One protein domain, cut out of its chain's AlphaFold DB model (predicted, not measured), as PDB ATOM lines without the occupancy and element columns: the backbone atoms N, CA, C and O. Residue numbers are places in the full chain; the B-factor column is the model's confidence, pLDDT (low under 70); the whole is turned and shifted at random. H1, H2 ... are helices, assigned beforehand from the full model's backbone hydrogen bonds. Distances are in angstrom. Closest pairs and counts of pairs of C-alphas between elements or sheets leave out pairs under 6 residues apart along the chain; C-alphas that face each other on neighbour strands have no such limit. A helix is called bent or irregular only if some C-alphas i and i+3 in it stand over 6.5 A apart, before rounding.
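What this domain is: This is residues 30 to 153 of the 452 residues of an uncharacterized protein of Fibrella aestuarina BUZ 2 (UniProt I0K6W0). Three helices or arms, H1, H2 and H3a, stand side by side in an up-and-down bundle, and the bent last helix H3 carries on past the bundle as a long arm, H3b. Residues 130 to 153 of H3b stick out free, and this arm makes much of the length. The printed part has 124 residues with three named helices, H1, H2 and H3 in that order, and no named strand; the class is all helix. It is extended, with a radius of gyration of the C-alphas of 22.7 A and spans of 84 by 30 by 18 A.

Where its parts are: H1 is residues 30 to 55, from C-alpha 30 at (-25.387, -23.395, -4.575), and is 37.0 A long from first to last C-alpha. H2 is residues 62 to 90, 41.6 A long. H3, residues 97 to 153, was assigned as one helix by its hydrogen bonds, but it is bent: C-alphas 117 and 120 are 6.8 A apart. Its arm H3a is residues 97 to 117, 30.8 A long, with C-alpha 117 at (-34.099, -54.697, 0.160). Its arm H3b is residues 120 to 153, 49.0 A long, and ends with C-alpha 153 at (-63.559, -82.598, 37.856).

How they stand to each other: H1, H2 and H3a form a bundle, up and down, each running against the one before it in the chain. H1 and H2, a helical hairpin, only just touch, with 3 pairs of C-alphas within 8 A. Their closest C-alphas are those of Ile 53 and Val 68, 7.0 A apart, and they run opposite ways at a shallow tilt of 26 degrees. H1 touches H2 with residues 46 to 53 alone, and H2 touches H1 with residues 68 to 75 alone. H1 and H3a touch and run the same way at a shallow tilt of 17 degrees; their closest C-alphas are those of Ala 50 and Ala 114, 5.2 A apart. H2 and H3a, also a helical hairpin, touch with 40 pairs of C-alphas within 8 A, and run opposite ways at a shallow tilt of 9 degrees. Their closest C-alphas are those of Arg 79 and Gly 108, 4.3 A apart. The lines of H3a and H3b stand at a steep tilt of 47 degrees. H3b touches H2 with residues 121 to 125 alone; the closest C-alphas are those of His 69 and Lys 122, 6.1 A apart. Every O i to N i+4 pair is within hydrogen-bond range in H1, H3a and H3b, and 24 of 25 are in H2.

The domain as a whole: The two C-alphas farthest apart, those of Ala 95 and Glu 153, are 83.9 A apart. Without residues 130 to 153 the body has 100 residues and spans 51 by 22 by 16 A. The printed part has no cut, and the links H1 to H2 and H2 to H3 are short. The mean pLDDT of the printed part is 73.6, and 38 residues are under 70, among them residues 30 to 44, 92 to 100 and 147 to 153.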
ATOM      1  N   ALA A  30     -26.278 -22.236  -4.592       44.88
ATOM      2  CA  ALA A  30     -25.387 -23.395  -4.575       44.88
ATOM      3  C   ALA A  30     -25.751 -24.343  -3.421       44.88
ATOM      4  O   ALA A  30     -25.844 -25.535  -3.656       44.88
ATOM      5  N   ALA A  31     -26.137 -23.796  -2.262       41.84
ATOM      6  CA  ALA A  31     -26.628 -24.528  -1.095       41.84
ATOM      7  C   ALA A  31     -27.888 -25.397  -1.331       41.84
ATOM      8  O   ALA A  31     -28.041 -26.423  -0.678       41.84
ATOM      9  N   GLU A  32     -28.800 -25.034  -2.244       44.38
ATOM     10  CA  GLU A  32     -30.001 -25.845  -2.538       44.38
ATOM     11  C   GLU A  32     -29.683 -26.994  -3.509       44.38
ATOM     12  O   GLU A  32     -30.190 -28.104  -3.355       44.38
ATOM     13  N   LEU A  33     -28.778 -26.760  -4.466       42.38
ATOM     14  CA  LEU A  33     -28.202 -27.815  -5.310       42.38
ATOM     15  C   LEU A  33     -27.222 -28.707  -4.529       42.38
ATOM     16  O   LEU A  33     -27.166 -29.908  -4.774       42.38
ATOM     17  N   GLU A  34     -26.497 -28.157  -3.555       45.56
ATOM     18  CA  GLU A  34     -25.672 -28.894  -2.596       45.56
ATOM     19  C   GLU A  34     -26.532 -29.701  -1.630       45.56
ATOM     20  O   GLU A  34     -26.146 -30.816  -1.319       45.56
ATOM     21  N   ALA A  35     -27.715 -29.236  -1.214       48.03
ATOM     22  CA  ALA A  35     -28.640 -30.059  -0.433       48.03
ATOM     23  C   ALA A  35     -29.103 -31.295  -1.230       48.03
ATOM     24  O   ALA A  35     -29.130 -32.405  -0.697       48.03
ATOM     25  N   ILE A  36     -29.394 -31.136  -2.526       45.31
ATOM     26  CA  ILE A  36     -29.726 -32.250  -3.431       45.31
ATOM     27  C   ILE A  36     -28.499 -33.164  -3.660       45.31
ATOM     28  O   ILE A  36     -28.604 -34.379  -3.528       45.31
ATOM     29  N   SER A  37     -27.310 -32.603  -3.892       44.62
ATOM     30  CA  SER A  37     -26.050 -33.354  -4.083       44.62
ATOM     31  C   SER A  37     -25.543 -34.055  -2.807       44.62
ATOM     32  O   SER A  37     -24.972 -35.146  -2.852       44.62
ATOM     33  N   ALA A  38     -25.798 -33.478  -1.632       48.66
ATOM     34  CA  ALA A  38     -25.568 -34.109  -0.336       48.66
ATOM     35  C   ALA A  38     -26.570 -35.247  -0.109       48.66
ATOM     36  O   ALA A  38     -26.181 -36.306   0.381       48.66
ATOM     37  N   THR A  39     -27.824 -35.066  -0.548       54.62
ATOM     38  CA  THR A  39     -28.828 -36.139  -0.564       54.62
ATOM     39  C   THR A  39     -28.356 -37.313  -1.427       54.62
ATOM     40  O   THR A  39     -28.533 -38.446  -1.001       54.62
ATOM     41  N   ASP A  40     -27.666 -37.090  -2.554       51.56
ATOM     42  CA  ASP A  40     -27.057 -38.163  -3.366       51.56
ATOM     43  C   ASP A  40     -25.939 -38.929  -2.646       51.56
ATOM     44  O   ASP A  40     -25.917 -40.163  -2.644       51.56
ATOM     45  N   GLN A  41     -25.012 -38.227  -1.985       57.03
ATOM     46  CA  GLN A  41     -23.965 -38.892  -1.199       57.03
ATOM     47  C   GLN A  41     -24.550 -39.667  -0.009       57.03
ATOM     48  O   GLN A  41     -24.044 -40.732   0.354       57.03
ATOM     49  N   GLN A  42     -25.632 -39.160   0.586       60.72
ATOM     50  CA  GLN A  42     -26.399 -39.860   1.613       60.72
ATOM     51  C   GLN A  42     -27.205 -41.036   1.029       60.72
ATOM     52  O   GLN A  42     -27.298 -42.070   1.686       60.72
ATOM     53  N   LEU A  43     -27.698 -40.954  -0.212       66.31
ATOM     54  CA  LEU A  43     -28.390 -42.038  -0.920       66.31
ATOM     55  C   LEU A  43     -27.464 -43.217  -1.215       66.31
ATOM     56  O   LEU A  43     -27.831 -44.361  -0.957       66.31
ATOM     57  N   ALA A  44     -26.241 -42.951  -1.677       67.19
ATOM     58  CA  ALA A  44     -25.229 -43.985  -1.885       67.19
ATOM     59  C   ALA A  44     -24.876 -44.712  -0.573       67.19
ATOM     60  O   ALA A  44     -24.726 -45.937  -0.559       67.19
ATOM     61  N   ARG A  45     -24.815 -43.981   0.552       70.62
ATOM     62  CA  ARG A  45     -24.648 -44.568   1.895       70.62
ATOM     63  C   ARG A  45     -25.880 -45.368   2.323       70.62
ATOM     64  O   ARG A  45     -25.727 -46.468   2.836       70.62
ATOM     65  N   LEU A  46     -27.083 -44.854   2.074       72.88
ATOM     66  CA  LEU A  46     -28.355 -45.501   2.403       72.88
ATOM     67  C   LEU A  46     -28.580 -46.785   1.584       72.88
ATOM     68  O   LEU A  46     -29.101 -47.757   2.118       72.88
ATOM     69  N   LEU A  47     -28.126 -46.847   0.331       78.25
ATOM     70  CA  LEU A  47     -28.103 -48.085  -0.458       78.25
ATOM     71  C   LEU A  47     -27.059 -49.076   0.070       78.25
ATOM     72  O   LEU A  47     -27.413 -50.215   0.359       78.25
ATOM     73  N   THR A  48     -25.815 -48.632   0.285       77.94
ATOM     74  CA  THR A  48     -24.744 -49.476   0.858       77.94
ATOM     75  C   THR A  48     -25.161 -50.092   2.199       77.94
ATOM     76  O   THR A  48     -24.924 -51.271   2.458       77.94
ATOM     77  N   GLU A  49     -25.815 -49.311   3.061       74.88
ATOM     78  CA  GLU A  49     -26.265 -49.766   4.376       74.88
ATOM     79  C   GLU A  49     -27.515 -50.661   4.286       74.88
ATOM     80  O   GLU A  49     -27.617 -51.637   5.029       74.88
ATOM     81  N   ALA A  50     -28.415 -50.422   3.322       79.44
ATOM     82  CA  ALA A  50     -29.519 -51.336   3.017       79.44
ATOM     83  C   ALA A  50     -29.013 -52.704   2.541       79.44
ATOM     84  O   ALA A  50     -29.527 -53.732   2.975       79.44
ATOM     85  N   GLU A  51     -27.993 -52.725   1.680       83.75
ATOM     86  CA  GLU A  51     -27.322 -53.944   1.219       83.75
ATOM     87  C   GLU A  51     -26.604 -54.654   2.374       83.75
ATOM     88  O   GLU A  51     -26.745 -55.868   2.528       83.75
ATOM     89  N   ARG A  52     -25.911 -53.904   3.246       83.19
ATOM     90  CA  ARG A  52     -25.270 -54.445   4.455       83.19
ATOM     91  C   ARG A  52     -26.282 -55.105   5.389       83.19
ATOM     92  O   ARG A  52     -26.019 -56.198   5.887       83.19
ATOM     93  N   ILE A  53     -27.425 -54.462   5.628       76.81
ATOM     94  CA  ILE A  53     -28.507 -54.997   6.464       76.81
ATOM     95  C   ILE A  53     -29.167 -56.201   5.782       76.81
ATOM     96  O   ILE A  53     -29.381 -57.222   6.433       76.81
ATOM     97  N   ALA A  54     -29.417 -56.140   4.472       81.06
ATOM     98  CA  ALA A  54     -29.990 -57.256   3.723       81.06
ATOM     99  C   ALA A  54     -29.075 -58.496   3.711       81.06
ATOM    100  O   ALA A  54     -29.566 -59.623   3.800       81.06
ATOM    101  N   ALA A  55     -27.754 -58.301   3.690       82.31
ATOM    102  CA  ALA A  55     -26.762 -59.371   3.778       82.31
ATOM    103  C   ALA A  55     -26.735 -60.094   5.143       82.31
ATOM    104  O   ALA A  55     -26.251 -61.223   5.217       82.31
ATOM    105  N   LEU A  56     -27.281 -59.498   6.214       77.06
ATOM    106  CA  LEU A  56     -27.480 -60.190   7.500       77.06
ATOM    107  C   LEU A  56     -28.626 -61.221   7.434       77.06
ATOM    108  O   LEU A  56     -28.674 -62.147   8.249       77.06
ATOM    109  N   GLY A  57     -29.510 -61.100   6.438       79.44
ATOM    110  CA  GLY A  57     -30.649 -61.984   6.212       79.44
ATOM    111  C   GLY A  57     -31.839 -61.697   7.131       79.44
ATOM    112  O   GLY A  57     -32.005 -60.600   7.656       79.44
ATOM    113  N   VAL A  58     -32.709 -62.696   7.303       83.12
ATOM    114  CA  VAL A  58     -33.880 -62.584   8.189       83.12
ATOM    115  C   VAL A  58     -33.408 -62.401   9.641       83.12
ATOM    116  O   VAL A  58     -32.571 -63.198  10.084       83.12
ATOM    117  N   PRO A  59     -33.942 -61.411  10.389       83.94
ATOM    118  CA  PRO A  59     -33.619 -61.214  11.798       83.94
ATOM    119  C   PRO A  59     -33.768 -62.492  12.628       83.94
ATOM    120  O   PRO A  59     -34.700 -63.274  12.437       83.94
ATOM    121  N   LYS A  60     -32.847 -62.697  13.568       82.88
ATOM    122  CA  LYS A  60     -32.846 -63.812  14.530       82.88
ATOM    123  C   LYS A  60     -33.096 -63.322  15.953       82.88
ATOM    124  O   LYS A  60     -33.508 -64.101  16.812       82.88
ATOM    125  N   THR A  61     -32.857 -62.037  16.208       82.38
ATOM    126  CA  THR A  61     -33.071 -61.379  17.499       82.38
ATOM    127  C   THR A  61     -33.964 -60.148  17.359       82.38
ATOM    128  O   THR A  61     -34.056 -59.551  16.289       82.38
ATOM    129  N   GLN A  62     -34.588 -59.726  18.465       78.06
ATOM    130  CA  GLN A  62     -35.407 -58.510  18.479       78.06
ATOM    131  C   GLN A  62     -34.593 -57.269  18.075       78.06
ATOM    132  O   GLN A  62     -35.071 -56.482  17.277       78.06
ATOM    133  N   ALA A  63     -33.340 -57.146  18.528       74.69
ATOM    134  CA  ALA A  63     -32.484 -56.006  18.191       74.69
ATOM    135  C   ALA A  63     -32.143 -55.925  16.688       74.69
ATOM    136  O   ALA A  63     -32.039 -54.833  16.137       74.69
ATOM    137  N   GLU A  64     -31.995 -57.066  16.007       77.25
ATOM    138  CA  GLU A  64     -31.837 -57.107  14.545       77.25
ATOM    139  C   GLU A  64     -33.141 -56.731  13.827       77.25
ATOM    140  O   GLU A  64     -33.106 -56.067  12.793       77.25
ATOM    141  N   ALA A  65     -34.294 -57.130  14.372       77.81
ATOM    142  CA  ALA A  65     -35.599 -56.782  13.819       77.81
ATOM    143  C   ALA A  65     -35.932 -55.293  13.998       77.81
ATOM    144  O   ALA A  65     -36.446 -54.679  13.065       77.81
ATOM    145  N   ASP A  66     -35.591 -54.716  15.152       78.25
ATOM    146  CA  ASP A  66     -35.709 -53.285  15.434       78.25
ATOM    147  C   ASP A  66     -34.809 -52.489  14.470       78.25
ATOM    148  O   ASP A  66     -35.295 -51.597  13.782       78.25
ATOM    149  N   LEU A  67     -33.545 -52.900  14.283       75.81
ATOM    150  CA  LEU A  67     -32.633 -52.291  13.302       75.81
ATOM    151  C   LEU A  67     -33.188 -52.346  11.865       75.81
ATOM    152  O   LEU A  67     -33.165 -51.342  11.151       75.81
ATOM    153  N   VAL A  68     -33.704 -53.502  11.427       79.62
ATOM    154  CA  VAL A  68     -34.348 -53.643  10.106       79.62
ATOM    155  C   VAL A  68     -35.596 -52.761  10.009       79.62
ATOM    156  O   VAL A  68     -35.829 -52.148   8.962       79.62
ATOM    157  N   HIS A  69     -36.397 -52.662  11.072       82.75
ATOM    158  CA  HIS A  69     -37.584 -51.815  11.106       82.75
ATOM    159  C   HIS A  69     -37.225 -50.335  10.977       82.75
ATOM    160  O   HIS A  69     -37.759 -49.679  10.075       82.75
ATOM    161  N   ASP A  70     -36.344 -49.831  11.836       76.62
ATOM    162  CA  ASP A  70     -35.937 -48.429  11.885       76.62
ATOM    163  C   ASP A  70     -35.318 -48.013  10.551       76.62
ATOM    164  O   ASP A  70     -35.725 -47.014   9.955       76.62
ATOM    165  N   PHE A  71     -34.431 -48.845   9.999       79.25
ATOM    166  CA  PHE A  71     -33.828 -48.587   8.698       79.25
ATOM    167  C   PHE A  71     -34.858 -48.584   7.553       79.25
ATOM    168  O   PHE A  71     -34.845 -47.687   6.705       79.25
ATOM    169  N   THR A  72     -35.809 -49.528   7.550       79.69
ATOM    170  CA  THR A  72     -36.917 -49.529   6.573       79.69
ATOM    171  C   THR A  72     -37.731 -48.231   6.677       79.69
ATOM    172  O   THR A  72     -38.117 -47.657   5.657       79.69
ATOM    173  N   MET A  73     -37.978 -47.733   7.894       82.19
ATOM    174  CA  MET A  73     -38.704 -46.477   8.113       82.19
ATOM    175  C   MET A  73     -37.909 -45.250   7.657       82.19
ATOM    176  O   MET A  73     -38.507 -44.340   7.085       82.19
ATOM    177  N   VAL A  74     -36.583 -45.235   7.835       77.75
ATOM    178  CA  VAL A  74     -35.701 -44.187   7.294       77.75
ATOM    179  C   VAL A  74     -35.764 -44.165   5.764       77.75
ATOM    180  O   VAL A  74     -36.021 -43.105   5.192       77.75
ATOM    181  N   ALA A  75     -35.642 -45.314   5.089       74.75
ATOM    182  CA  ALA A  75     -35.746 -45.395   3.628       74.75
ATOM    183  C   ALA A  75     -37.121 -44.919   3.106       74.75
ATOM    184  O   ALA A  75     -37.199 -44.125   2.164       74.75
ATOM    185  N   VAL A  76     -38.215 -45.327   3.766       81.56
ATOM    186  CA  VAL A  76     -39.575 -44.842   3.458       81.56
ATOM    187  C   VAL A  76     -39.693 -43.330   3.666       81.56
ATOM    188  O   VAL A  76     -40.285 -42.651   2.822       81.56
ATOM    189  N   LYS A  77     -39.132 -42.793   4.757       77.56
ATOM    190  CA  LYS A  77     -39.152 -41.359   5.067       77.56
ATOM    191  C   LYS A  77     -38.426 -40.563   3.984       77.56
ATOM    192  O   LYS A  77     -39.070 -39.719   3.365       77.56
ATOM    193  N   VAL A  78     -37.166 -40.901   3.686       73.81
ATOM    194  CA  VAL A  78     -36.347 -40.253   2.639       73.81
ATOM    195  C   VAL A  78     -37.077 -40.254   1.297       73.81
ATOM    196  O   VAL A  78     -37.239 -39.195   0.697       73.81
ATOM    197  N   ARG A  79     -37.634 -41.400   0.875       80.81
ATOM    198  CA  ARG A  79     -38.454 -41.501  -0.343       80.81
ATOM    199  C   ARG A  79     -39.611 -40.496  -0.356       80.81
ATOM    200  O   ARG A  79     -39.831 -39.822  -1.357       80.81
ATOM    201  N   THR A  80     -40.382 -40.416   0.732       76.81
ATOM    202  CA  THR A  80     -41.560 -39.530   0.784       76.81
ATOM    203  C   THR A  80     -41.216 -38.059   0.980       76.81
ATOM    204  O   THR A  80     -41.986 -37.203   0.550       76.81
ATOM    205  N   ASP A  81     -40.100 -37.748   1.634       72.31
ATOM    206  CA  ASP A  81     -39.704 -36.376   1.925       72.31
ATOM    207  C   ASP A  81     -38.936 -35.756   0.749       72.31
ATOM    208  O   ASP A  81     -39.175 -34.588   0.457       72.31
ATOM    209  N   ALA A  82     -38.161 -36.534  -0.019       69.75
ATOM    210  CA  ALA A  82     -37.560 -36.090  -1.281       69.75
ATOM    211  C   ALA A  82     -38.620 -35.626  -2.298       69.75
ATOM    212  O   ALA A  82     -38.528 -34.524  -2.840       69.75
ATOM    213  N   GLU A  83     -39.688 -36.410  -2.496       71.62
ATOM    214  CA  GLU A  83     -40.778 -36.061  -3.418       71.62
ATOM    215  C   GLU A  83     -41.531 -34.787  -2.971       71.62
ATOM    216  O   GLU A  83     -41.876 -33.932  -3.792       71.62
ATOM    217  N   LYS A  84     -41.761 -34.620  -1.658       75.81
ATOM    218  CA  LYS A  84     -42.372 -33.405  -1.086       75.81
ATOM    219  C   LYS A  84     -41.452 -32.192  -1.213       75.81
ATOM    220  O   LYS A  84     -41.928 -31.112  -1.566       75.81
ATOM    221  N   LEU A  85     -40.163 -32.357  -0.914       67.50
ATOM    222  CA  LEU A  85     -39.163 -31.295  -0.953       67.50
ATOM    223  C   LEU A  85     -38.987 -30.794  -2.387       67.50
ATOM    224  O   LEU A  85     -39.122 -29.597  -2.621       67.50
ATOM    225  N   ALA A  86     -38.826 -31.699  -3.353       68.75
ATOM    226  CA  ALA A  86     -38.756 -31.355  -4.768       68.75
ATOM    227  C   ALA A  86     -40.022 -30.635  -5.250       68.75
ATOM    228  O   ALA A  86     -39.918 -29.593  -5.888       68.75
ATOM    229  N   LYS A  87     -41.227 -31.095  -4.877       73.44
ATOM    230  CA  LYS A  87     -42.481 -30.382  -5.198       73.44
ATOM    231  C   LYS A  87     -42.555 -28.986  -4.562       73.44
ATOM    232  O   LYS A  87     -43.061 -28.064  -5.202       73.44
ATOM    233  N   LYS A  88     -42.048 -28.814  -3.335       72.69
ATOM    234  CA  LYS A  88     -42.001 -27.527  -2.616       72.69
ATOM    235  C   LYS A  88     -40.992 -26.556  -3.246       72.69
ATOM    236  O   LYS A  88     -41.337 -25.395  -3.437       72.69
ATOM    237  N   ILE A  89     -39.791 -27.030  -3.587       65.69
ATOM    238  CA  ILE A  89     -38.729 -26.241  -4.234       65.69
ATOM    239  C   ILE A  89     -39.099 -25.924  -5.686       65.69
ATOM    240  O   ILE A  89     -38.866 -24.812  -6.135       65.69
ATOM    241  N   ALA A  90     -39.730 -26.844  -6.417       68.56
ATOM    242  CA  ALA A  90     -40.144 -26.624  -7.802       68.56
ATOM    243  C   ALA A  90     -41.252 -25.563  -7.936       68.56
ATOM    244  O   ALA A  90     -41.267 -24.813  -8.912       68.56
ATOM    245  N   ALA A  91     -42.181 -25.482  -6.972       70.44
ATOM    246  CA  ALA A  91     -43.401 -24.668  -7.057       70.44
ATOM    247  C   ALA A  91     -43.220 -23.182  -7.467       70.44
ATOM    248  O   ALA A  91     -44.057 -22.700  -8.234       70.44
ATOM    249  N   PRO A  92     -42.174 -22.440  -7.039       66.31
ATOM    250  CA  PRO A  92     -41.933 -21.064  -7.482       66.31
ATOM    251  C   PRO A  92     -41.329 -20.960  -8.896       66.31
ATOM    252  O   PRO A  92     -41.468 -19.927  -9.552       66.31
ATOM    253  N   PHE A  93     -40.662 -22.008  -9.393       65.62
ATOM    254  CA  PHE A  93     -39.784 -21.953 -10.569       65.62
ATOM    255  C   PHE A  93     -40.394 -22.649 -11.790       65.62
ATOM    256  O   PHE A  93     -39.894 -23.657 -12.282       65.62
ATOM    257  N   LYS A  94     -41.467 -22.069 -12.337       60.09
ATOM    258  CA  LYS A  94     -42.285 -22.647 -13.426       60.09
ATOM    259  C   LYS A  94     -41.511 -23.175 -14.654       60.09
ATOM    260  O   LYS A  94     -41.997 -24.091 -15.303       60.09
ATOM    261  N   ALA A  95     -40.343 -22.617 -14.982       55.59
ATOM    262  CA  ALA A  95     -39.513 -23.052 -16.117       55.59
ATOM    263  C   ALA A  95     -38.513 -24.183 -15.785       55.59
ATOM    264  O   ALA A  95     -37.979 -24.807 -16.695       55.59
ATOM    265  N   GLN A  96     -38.249 -24.431 -14.501       60.81
ATOM    266  CA  GLN A  96     -37.350 -25.481 -13.995       60.81
ATOM    267  C   GLN A  96     -38.109 -26.556 -13.196       60.81
ATOM    268  O   GLN A  96     -37.508 -27.529 -12.747       60.81
ATOM    269  N   TYR A  97     -39.429 -26.389 -13.050       68.94
ATOM    270  CA  TYR A  97     -40.322 -27.234 -12.263       68.94
ATOM    271  C   TYR A  97     -40.147 -28.721 -12.586       68.94
ATOM    272  O   TYR A  97     -39.921 -29.522 -11.684       68.94
ATOM    273  N   ASP A  98     -40.190 -29.072 -13.874       68.69
ATOM    274  CA  ASP A  98     -40.103 -30.463 -14.324       68.69
ATOM    275  C   ASP A  98     -38.722 -31.080 -14.056       68.69
ATOM    276  O   ASP A  98     -38.645 -32.254 -13.713       68.69
ATOM    277  N   ALA A  99     -37.643 -30.292 -14.135       65.38
ATOM    278  CA  ALA A  99     -36.287 -30.761 -13.846       65.38
ATOM    279  C   ALA A  99     -36.079 -31.015 -12.343       65.38
ATOM    280  O   ALA A  99     -35.629 -32.088 -11.954       65.38
ATOM    281  N   ILE A 100     -36.481 -30.066 -11.488       65.31
ATOM    282  CA  ILE A 100     -36.393 -30.205 -10.022       65.31
ATOM    283  C   ILE A 100     -37.287 -31.359  -9.540       65.31
ATOM    284  O   ILE A 100     -36.906 -32.130  -8.660       65.31
ATOM    285  N   LYS A 101     -38.474 -31.512 -10.140       73.00
ATOM    286  CA  LYS A 101     -39.391 -32.617  -9.851       73.00
ATOM    287  C   LYS A 101     -38.819 -33.970 -10.289       73.00
ATOM    288  O   LYS A 101     -38.897 -34.906  -9.500       73.00
ATOM    289  N   ALA A 102     -38.241 -34.069 -11.488       70.38
ATOM    290  CA  ALA A 102     -37.607 -35.297 -11.972       70.38
ATOM    291  C   ALA A 102     -36.441 -35.735 -11.068       70.38
ATOM    292  O   ALA A 102     -36.291 -36.924 -10.799       70.38
ATOM    293  N   GLU A 103     -35.674 -34.783 -10.534       67.38
ATOM    294  CA  GLU A 103     -34.584 -35.063  -9.595       67.38
ATOM    295  C   GLU A 103     -35.099 -35.650  -8.269       67.38
ATOM    296  O   GLU A 103     -34.615 -36.678  -7.796       67.38
ATOM    297  N   GLY A 104     -36.164 -35.068  -7.705       69.56
ATOM    298  CA  GLY A 104     -36.839 -35.631  -6.530       69.56
ATOM    299  C   GLY A 104     -37.489 -36.993  -6.781       69.56
ATOM    300  O   GLY A 104     -37.523 -37.832  -5.881       69.56
ATOM    301  N   GLU A 105     -37.986 -37.233  -7.997       77.50
ATOM    302  CA  GLU A 105     -38.505 -38.537  -8.417       77.50
ATOM    303  C   GLU A 105     -37.376 -39.577  -8.508       77.50
ATOM    304  O   GLU A 105     -37.537 -40.664  -7.952       77.50
ATOM    305  N   ARG A 106     -36.203 -39.236  -9.068       77.12
ATOM    306  CA  ARG A 106     -35.013 -40.112  -9.085       77.12
ATOM    307  C   ARG A 106     -34.549 -40.479  -7.673       77.12
ATOM    308  O   ARG A 106     -34.376 -41.661  -7.373       77.12
ATOM    309  N   ILE A 107     -34.411 -39.489  -6.788       71.88
ATOM    310  CA  ILE A 107     -34.025 -39.707  -5.383       71.88
ATOM    311  C   ILE A 107     -35.056 -40.605  -4.674       71.88
ATOM    312  O   ILE A 107     -34.695 -41.524  -3.934       71.88
ATOM    313  N   GLY A 108     -36.348 -40.402  -4.947       77.81
ATOM    314  CA  GLY A 108     -37.420 -41.274  -4.467       77.81
ATOM    315  C   GLY A 108     -37.312 -42.716  -4.983       77.81
ATOM    316  O   GLY A 108     -37.508 -43.664  -4.219       77.81
ATOM    317  N   GLU A 109     -36.971 -42.920  -6.255       82.56
ATOM    318  CA  GLU A 109     -36.774 -44.257  -6.826       82.56
ATOM    319  C   GLU A 109     -35.556 -44.986  -6.250       82.56
ATOM    320  O   GLU A 109     -35.618 -46.195  -6.022       82.56
ATOM    321  N   GLU A 110     -34.468 -44.280  -5.955       77.69
ATOM    322  CA  GLU A 110     -33.288 -44.869  -5.319       77.69
ATOM    323  C   GLU A 110     -33.527 -45.194  -3.837       77.69
ATOM    324  O   GLU A 110     -33.248 -46.317  -3.411       77.69
ATOM    325  N   ALA A 111     -34.183 -44.315  -3.072       78.75
ATOM    326  CA  ALA A 111     -34.626 -44.639  -1.711       78.75
ATOM    327  C   ALA A 111     -35.628 -45.819  -1.680       78.75
ATOM    328  O   ALA A 111     -35.599 -46.647  -0.766       78.75
ATOM    329  N   ARG A 112     -36.470 -45.968  -2.717       85.50
ATOM    330  CA  ARG A 112     -37.349 -47.141  -2.894       85.50
ATOM    331  C   ARG A 112     -36.561 -48.442  -3.112       85.50
ATOM    332  O   ARG A 112     -37.048 -49.490  -2.692       85.50
ATOM    333  N   LYS A 113     -35.365 -48.421  -3.717       86.00
ATOM    334  CA  LYS A 113     -34.512 -49.625  -3.838       86.00
ATOM    335  C   LYS A 113     -34.022 -50.088  -2.459       86.00
ATOM    336  O   LYS A 113     -34.129 -51.270  -2.150       86.00
ATOM    337  N   ALA A 114     -33.591 -49.163  -1.597       80.19
ATOM    338  CA  ALA A 114     -33.203 -49.470  -0.215       80.19
ATOM    339  C   ALA A 114     -34.373 -50.007   0.638       80.19
ATOM    340  O   ALA A 114     -34.214 -50.976   1.387       80.19
ATOM    341  N   GLU A 115     -35.574 -49.438   0.482       87.25
ATOM    342  CA  GLU A 115     -36.805 -49.988   1.070       87.25
ATOM    343  C   GLU A 115     -37.081 -51.411   0.557       87.25
ATOM    344  O   GLU A 115     -37.410 -52.293   1.345       87.25
ATOM    345  N   ALA A 116     -36.938 -51.661  -0.748       87.81
ATOM    346  CA  ALA A 116     -37.215 -52.967  -1.349       87.81
ATOM    347  C   ALA A 116     -36.280 -54.085  -0.850       87.81
ATOM    348  O   ALA A 116     -36.703 -55.239  -0.800       87.81
ATOM    349  N   LEU A 117     -35.051 -53.753  -0.441       85.81
ATOM    350  CA  LEU A 117     -34.099 -54.697   0.160       85.81
ATOM    351  C   LEU A 117     -34.466 -55.081   1.605       85.81
ATOM    352  O   LEU A 117     -34.303 -56.231   2.005       85.81
ATOM    353  N   THR A 118     -34.971 -54.130   2.392       85.00
ATOM    354  CA  THR A 118     -35.150 -54.281   3.852       85.00
ATOM    355  C   THR A 118     -36.581 -54.637   4.260       85.00
ATOM    356  O   THR A 118     -36.800 -55.441   5.172       85.00
ATOM    357  N   ARG A 119     -37.579 -54.139   3.525       86.69
ATOM    358  CA  ARG A 119     -39.006 -54.378   3.778       86.69
ATOM    359  C   ARG A 119     -39.418 -55.862   3.792       86.69
ATOM    360  O   ARG A 119     -40.195 -56.209   4.683       86.69
ATOM    361  N   PRO A 120     -38.931 -56.753   2.899       87.94
ATOM    362  CA  PRO A 120     -39.284 -58.175   2.947       87.94
ATOM    363  C   PRO A 120     -38.822 -58.851   4.242       87.94
ATOM    364  O   PRO A 120     -39.573 -59.622   4.834       87.94
ATOM    365  N   LEU A 121     -37.620 -58.510   4.722       84.25
ATOM    366  CA  LEU A 121     -37.052 -59.046   5.963       84.25
ATOM    367  C   LEU A 121     -37.893 -58.636   7.174       84.25
ATOM    368  O   LEU A 121     -38.190 -59.470   8.030       84.25
ATOM    369  N   LYS A 122     -38.355 -57.377   7.192       85.69
ATOM    370  CA  LYS A 122     -39.299 -56.892   8.202       85.69
ATOM    371  C   LYS A 122     -40.613 -57.679   8.179       85.69
ATOM    372  O   LYS A 122     -41.081 -58.106   9.226       85.69
ATOM    373  N   THR A 123     -41.209 -57.893   7.000       85.69
ATOM    374  CA  THR A 123     -42.483 -58.626   6.875       85.69
ATOM    375  C   THR A 123     -42.365 -60.078   7.344       85.69
ATOM    376  O   THR A 123     -43.219 -60.533   8.098       85.69
ATOM    377  N   VAL A 124     -41.283 -60.778   6.981       83.12
ATOM    378  CA  VAL A 124     -41.032 -62.156   7.442       83.12
ATOM    379  C   VAL A 124     -40.934 -62.229   8.971       83.12
ATOM    380  O   VAL A 124     -41.503 -63.140   9.572       83.12
ATOM    381  N   TRP A 125     -40.267 -61.265   9.616       84.38
ATOM    382  CA  TRP A 125     -40.207 -61.207  11.080       84.38
ATOM    383  C   TRP A 125     -41.555 -60.839  11.719       84.38
ATOM    384  O   TRP A 125     -41.985 -61.517  12.650       84.38
ATOM    385  N   ASP A 126     -42.245 -59.814  11.205       84.25
ATOM    386  CA  ASP A 126     -43.562 -59.380  11.698       84.25
ATOM    387  C   ASP A 126     -44.580 -60.537  11.679       84.25
ATOM    388  O   ASP A 126     -45.398 -60.661  12.593       84.25
ATOM    389  N   ASP A 127     -44.555 -61.386  10.649       85.44
ATOM    390  CA  ASP A 127     -45.464 -62.530  10.529       85.44
ATOM    391  C   ASP A 127     -45.048 -63.710  11.428       85.44
ATOM    392  O   ASP A 127     -45.910 -64.324  12.064       85.44
ATOM    393  N   ALA A 128     -43.745 -63.968  11.585       79.38
ATOM    394  CA  ALA A 128     -43.238 -64.959  12.537       79.38
ATOM    395  C   ALA A 128     -43.548 -64.585  14.003       79.38
ATOM    396  O   ALA A 128     -43.922 -65.446  14.803       79.38
ATOM    397  N   ASP A 129     -43.443 -63.303  14.367       81.50
ATOM    398  CA  ASP A 129     -43.781 -62.809  15.705       81.50
ATOM    399  C   ASP A 129     -45.298 -62.833  15.975       81.50
ATOM    400  O   ASP A 129     -45.717 -63.245  17.061       81.50
ATOM    401  N   LYS A 130     -46.144 -62.494  14.988       85.25
ATOM    402  CA  LYS A 130     -47.608 -62.678  15.093       85.25
ATOM    403  C   LYS A 130     -47.973 -64.134  15.360       85.25
ATOM    404  O   LYS A 130     -48.761 -64.400  16.268       85.25
ATOM    405  N   GLU A 131     -47.399 -65.068  14.605       82.25
ATOM    406  CA  GLU A 131     -47.686 -66.495  14.754       82.25
ATOM    407  C   GLU A 131     -47.171 -67.028  16.102       82.25
ATOM    408  O   GLU A 131     -47.901 -67.704  16.828       82.25
ATOM    409  N   ARG A 132     -45.978 -66.610  16.546       80.31
ATOM    410  CA  ARG A 132     -45.483 -66.905  17.901       80.31
ATOM    411  C   ARG A 132     -46.414 -66.363  18.994       80.31
ATOM    412  O   ARG A 132     -46.701 -67.066  19.965       80.31
ATOM    413  N   LYS A 133     -46.899 -65.123  18.864       82.75
ATOM    414  CA  LYS A 133     -47.856 -64.512  19.807       82.75
ATOM    415  C   LYS A 133     -49.187 -65.260  19.824       82.75
ATOM    416  O   LYS A 133     -49.735 -65.482  20.904       82.75
ATOM    417  N   ARG A 134     -49.666 -65.703  18.659       86.12
ATOM    418  CA  ARG A 134     -50.852 -66.552  18.521       86.12
ATOM    419  C   ARG A 134     -50.673 -67.885  19.248       86.12
ATOM    420  O   ARG A 134     -51.506 -68.213  20.085       86.12
ATOM    421  N   GLN A 135     -49.568 -68.592  19.024       82.56
ATOM    422  CA  GLN A 135     -49.272 -69.864  19.695       82.56
ATOM    423  C   GLN A 135     -49.182 -69.712  21.221       82.56
ATOM    424  O   GLN A 135     -49.704 -70.546  21.957       82.56
ATOM    425  N   ILE A 136     -48.596 -68.617  21.723       79.06
ATOM    426  CA  ILE A 136     -48.577 -68.310  23.165       79.06
ATOM    427  C   ILE A 136     -49.998 -68.058  23.702       79.06
ATOM    428  O   ILE A 136     -50.320 -68.500  24.807       79.06
ATOM    429  N   ALA A 137     -50.855 -67.366  22.949       83.50
ATOM    430  CA  ALA A 137     -52.245 -67.127  23.335       83.50
ATOM    431  C   ALA A 137     -53.082 -68.421  23.326       83.50
ATOM    432  O   ALA A 137     -53.811 -68.682  24.282       83.50
ATOM    433  N   GLU A 138     -52.930 -69.262  22.302       85.19
ATOM    434  CA  GLU A 138     -53.594 -70.567  22.198       85.19
ATOM    435  C   GLU A 138     -53.126 -71.528  23.306       85.19
ATOM    436  O   GLU A 138     -53.960 -72.173  23.945       85.19
ATOM    437  N   ALA A 139     -51.828 -71.551  23.631       78.50
ATOM    438  CA  ALA A 139     -51.286 -72.328  24.748       78.50
ATOM    439  C   ALA A 139     -51.838 -71.870  26.111       78.50
ATOM    440  O   ALA A 139     -52.226 -72.705  26.928       78.50
ATOM    441  N   ARG A 140     -51.944 -70.553  26.351       83.94
ATOM    442  CA  ARG A 140     -52.577 -70.007  27.568       83.94
ATOM    443  C   ARG A 140     -54.061 -70.365  27.648       83.94
ATOM    444  O   ARG A 140     -54.517 -70.811  28.696       83.94
ATOM    445  N   ALA A 141     -54.799 -70.243  26.545       81.88
ATOM    446  CA  ALA A 141     -56.208 -70.630  26.488       81.88
ATOM    447  C   ALA A 141     -56.404 -72.142  26.724       81.88
ATOM    448  O   ALA A 141     -57.363 -72.547  27.383       81.88
ATOM    449  N   ALA A 142     -55.492 -72.986  26.235       79.38
ATOM    450  CA  ALA A 142     -55.484 -74.418  26.527       79.38
ATOM    451  C   ALA A 142     -55.180 -74.705  28.010       79.38
ATOM    452  O   ALA A 142     -55.846 -75.545  28.616       79.38
ATOM    453  N   GLU A 143     -54.238 -73.980  28.622       78.44
ATOM    454  CA  GLU A 143     -53.933 -74.095  30.053       78.44
ATOM    455  C   GLU A 143     -55.123 -73.666  30.932       78.44
ATOM    456  O   GLU A 143     -55.455 -74.351  31.900       78.44
ATOM    457  N   GLU A 144     -55.813 -72.575  30.585       79.00
ATOM    458  CA  GLU A 144     -57.028 -72.134  31.280       79.00
ATOM    459  C   GLU A 144     -58.178 -73.134  31.128       79.00
ATOM    460  O   GLU A 144     -58.807 -73.486  32.125       79.00
ATOM    461  N   ARG A 145     -58.401 -73.684  29.925       76.88
ATOM    462  CA  ARG A 145     -59.369 -74.776  29.709       76.88
ATOM    463  C   ARG A 145     -59.024 -76.013  30.541       76.88
ATOM    464  O   ARG A 145     -59.917 -76.596  31.149       76.88
ATOM    465  N   ALA A 146     -57.747 -76.384  30.637       73.06
ATOM    466  CA  ALA A 146     -57.301 -77.503  31.468       73.06
ATOM    467  C   ALA A 146     -57.476 -77.230  32.975       73.06
ATOM    468  O   ALA A 146     -57.858 -78.130  33.725       73.06
ATOM    469  N   LYS A 147     -57.245 -75.992  33.438       69.38
ATOM    470  CA  LYS A 147     -57.530 -75.569  34.822       69.38
ATOM    471  C   LYS A 147     -59.031 -75.586  35.120       69.38
ATOM    472  O   LYS A 147     -59.424 -76.098  36.168       69.38
ATOM    473  N   ALA A 148     -59.862 -75.092  34.205       65.06
ATOM    474  CA  ALA A 148     -61.317 -75.137  34.317       65.06
ATOM    475  C   ALA A 148     -61.833 -76.585  34.366       65.06
ATOM    476  O   ALA A 148     -62.571 -76.930  35.284       65.06
ATOM    477  N   ALA A 149     -61.360 -77.458  33.468       66.75
ATOM    478  CA  ALA A 149     -61.703 -78.881  33.457       66.75
ATOM    479  C   ALA A 149     -61.323 -79.582  34.774       66.75
ATOM    480  O   ALA A 149     -62.176 -80.217  35.383       66.75
ATOM    481  N   ARG A 150     -60.099 -79.382  35.286       66.94
ATOM    482  CA  ARG A 150     -59.672 -79.915  36.600       66.94
ATOM    483  C   ARG A 150     -60.481 -79.356  37.774       66.94
ATOM    484  O   ARG A 150     -60.605 -80.009  38.807       66.94
ATOM    485  N   THR A 151     -61.001 -78.137  37.654       58.22
ATOM    486  CA  THR A 151     -61.852 -77.520  38.683       58.22
ATOM    487  C   THR A 151     -63.254 -78.127  38.649       58.22
ATOM    488  O   THR A 151     -63.798 -78.448  39.702       58.22
ATOM    489  N   LEU A 152     -63.794 -78.372  37.451       59.41
ATOM    490  CA  LEU A 152     -65.056 -79.078  37.240       59.41
ATOM    491  C   LEU A 152     -64.974 -80.545  37.698       59.41
ATOM    492  O   LEU A 152     -65.880 -81.017  38.369       59.41
ATOM    493  N   GLU A 153     -63.865 -81.231  37.408       56.06
ATOM    494  CA  GLU A 153     -63.559 -82.598  37.856       56.06
ATOM    495  C   GLU A 153     -63.465 -82.689  39.389       56.06
ATOM    496  O   GLU A 153     -64.013 -83.600  40.002       56.06
TER     497      GLU A 153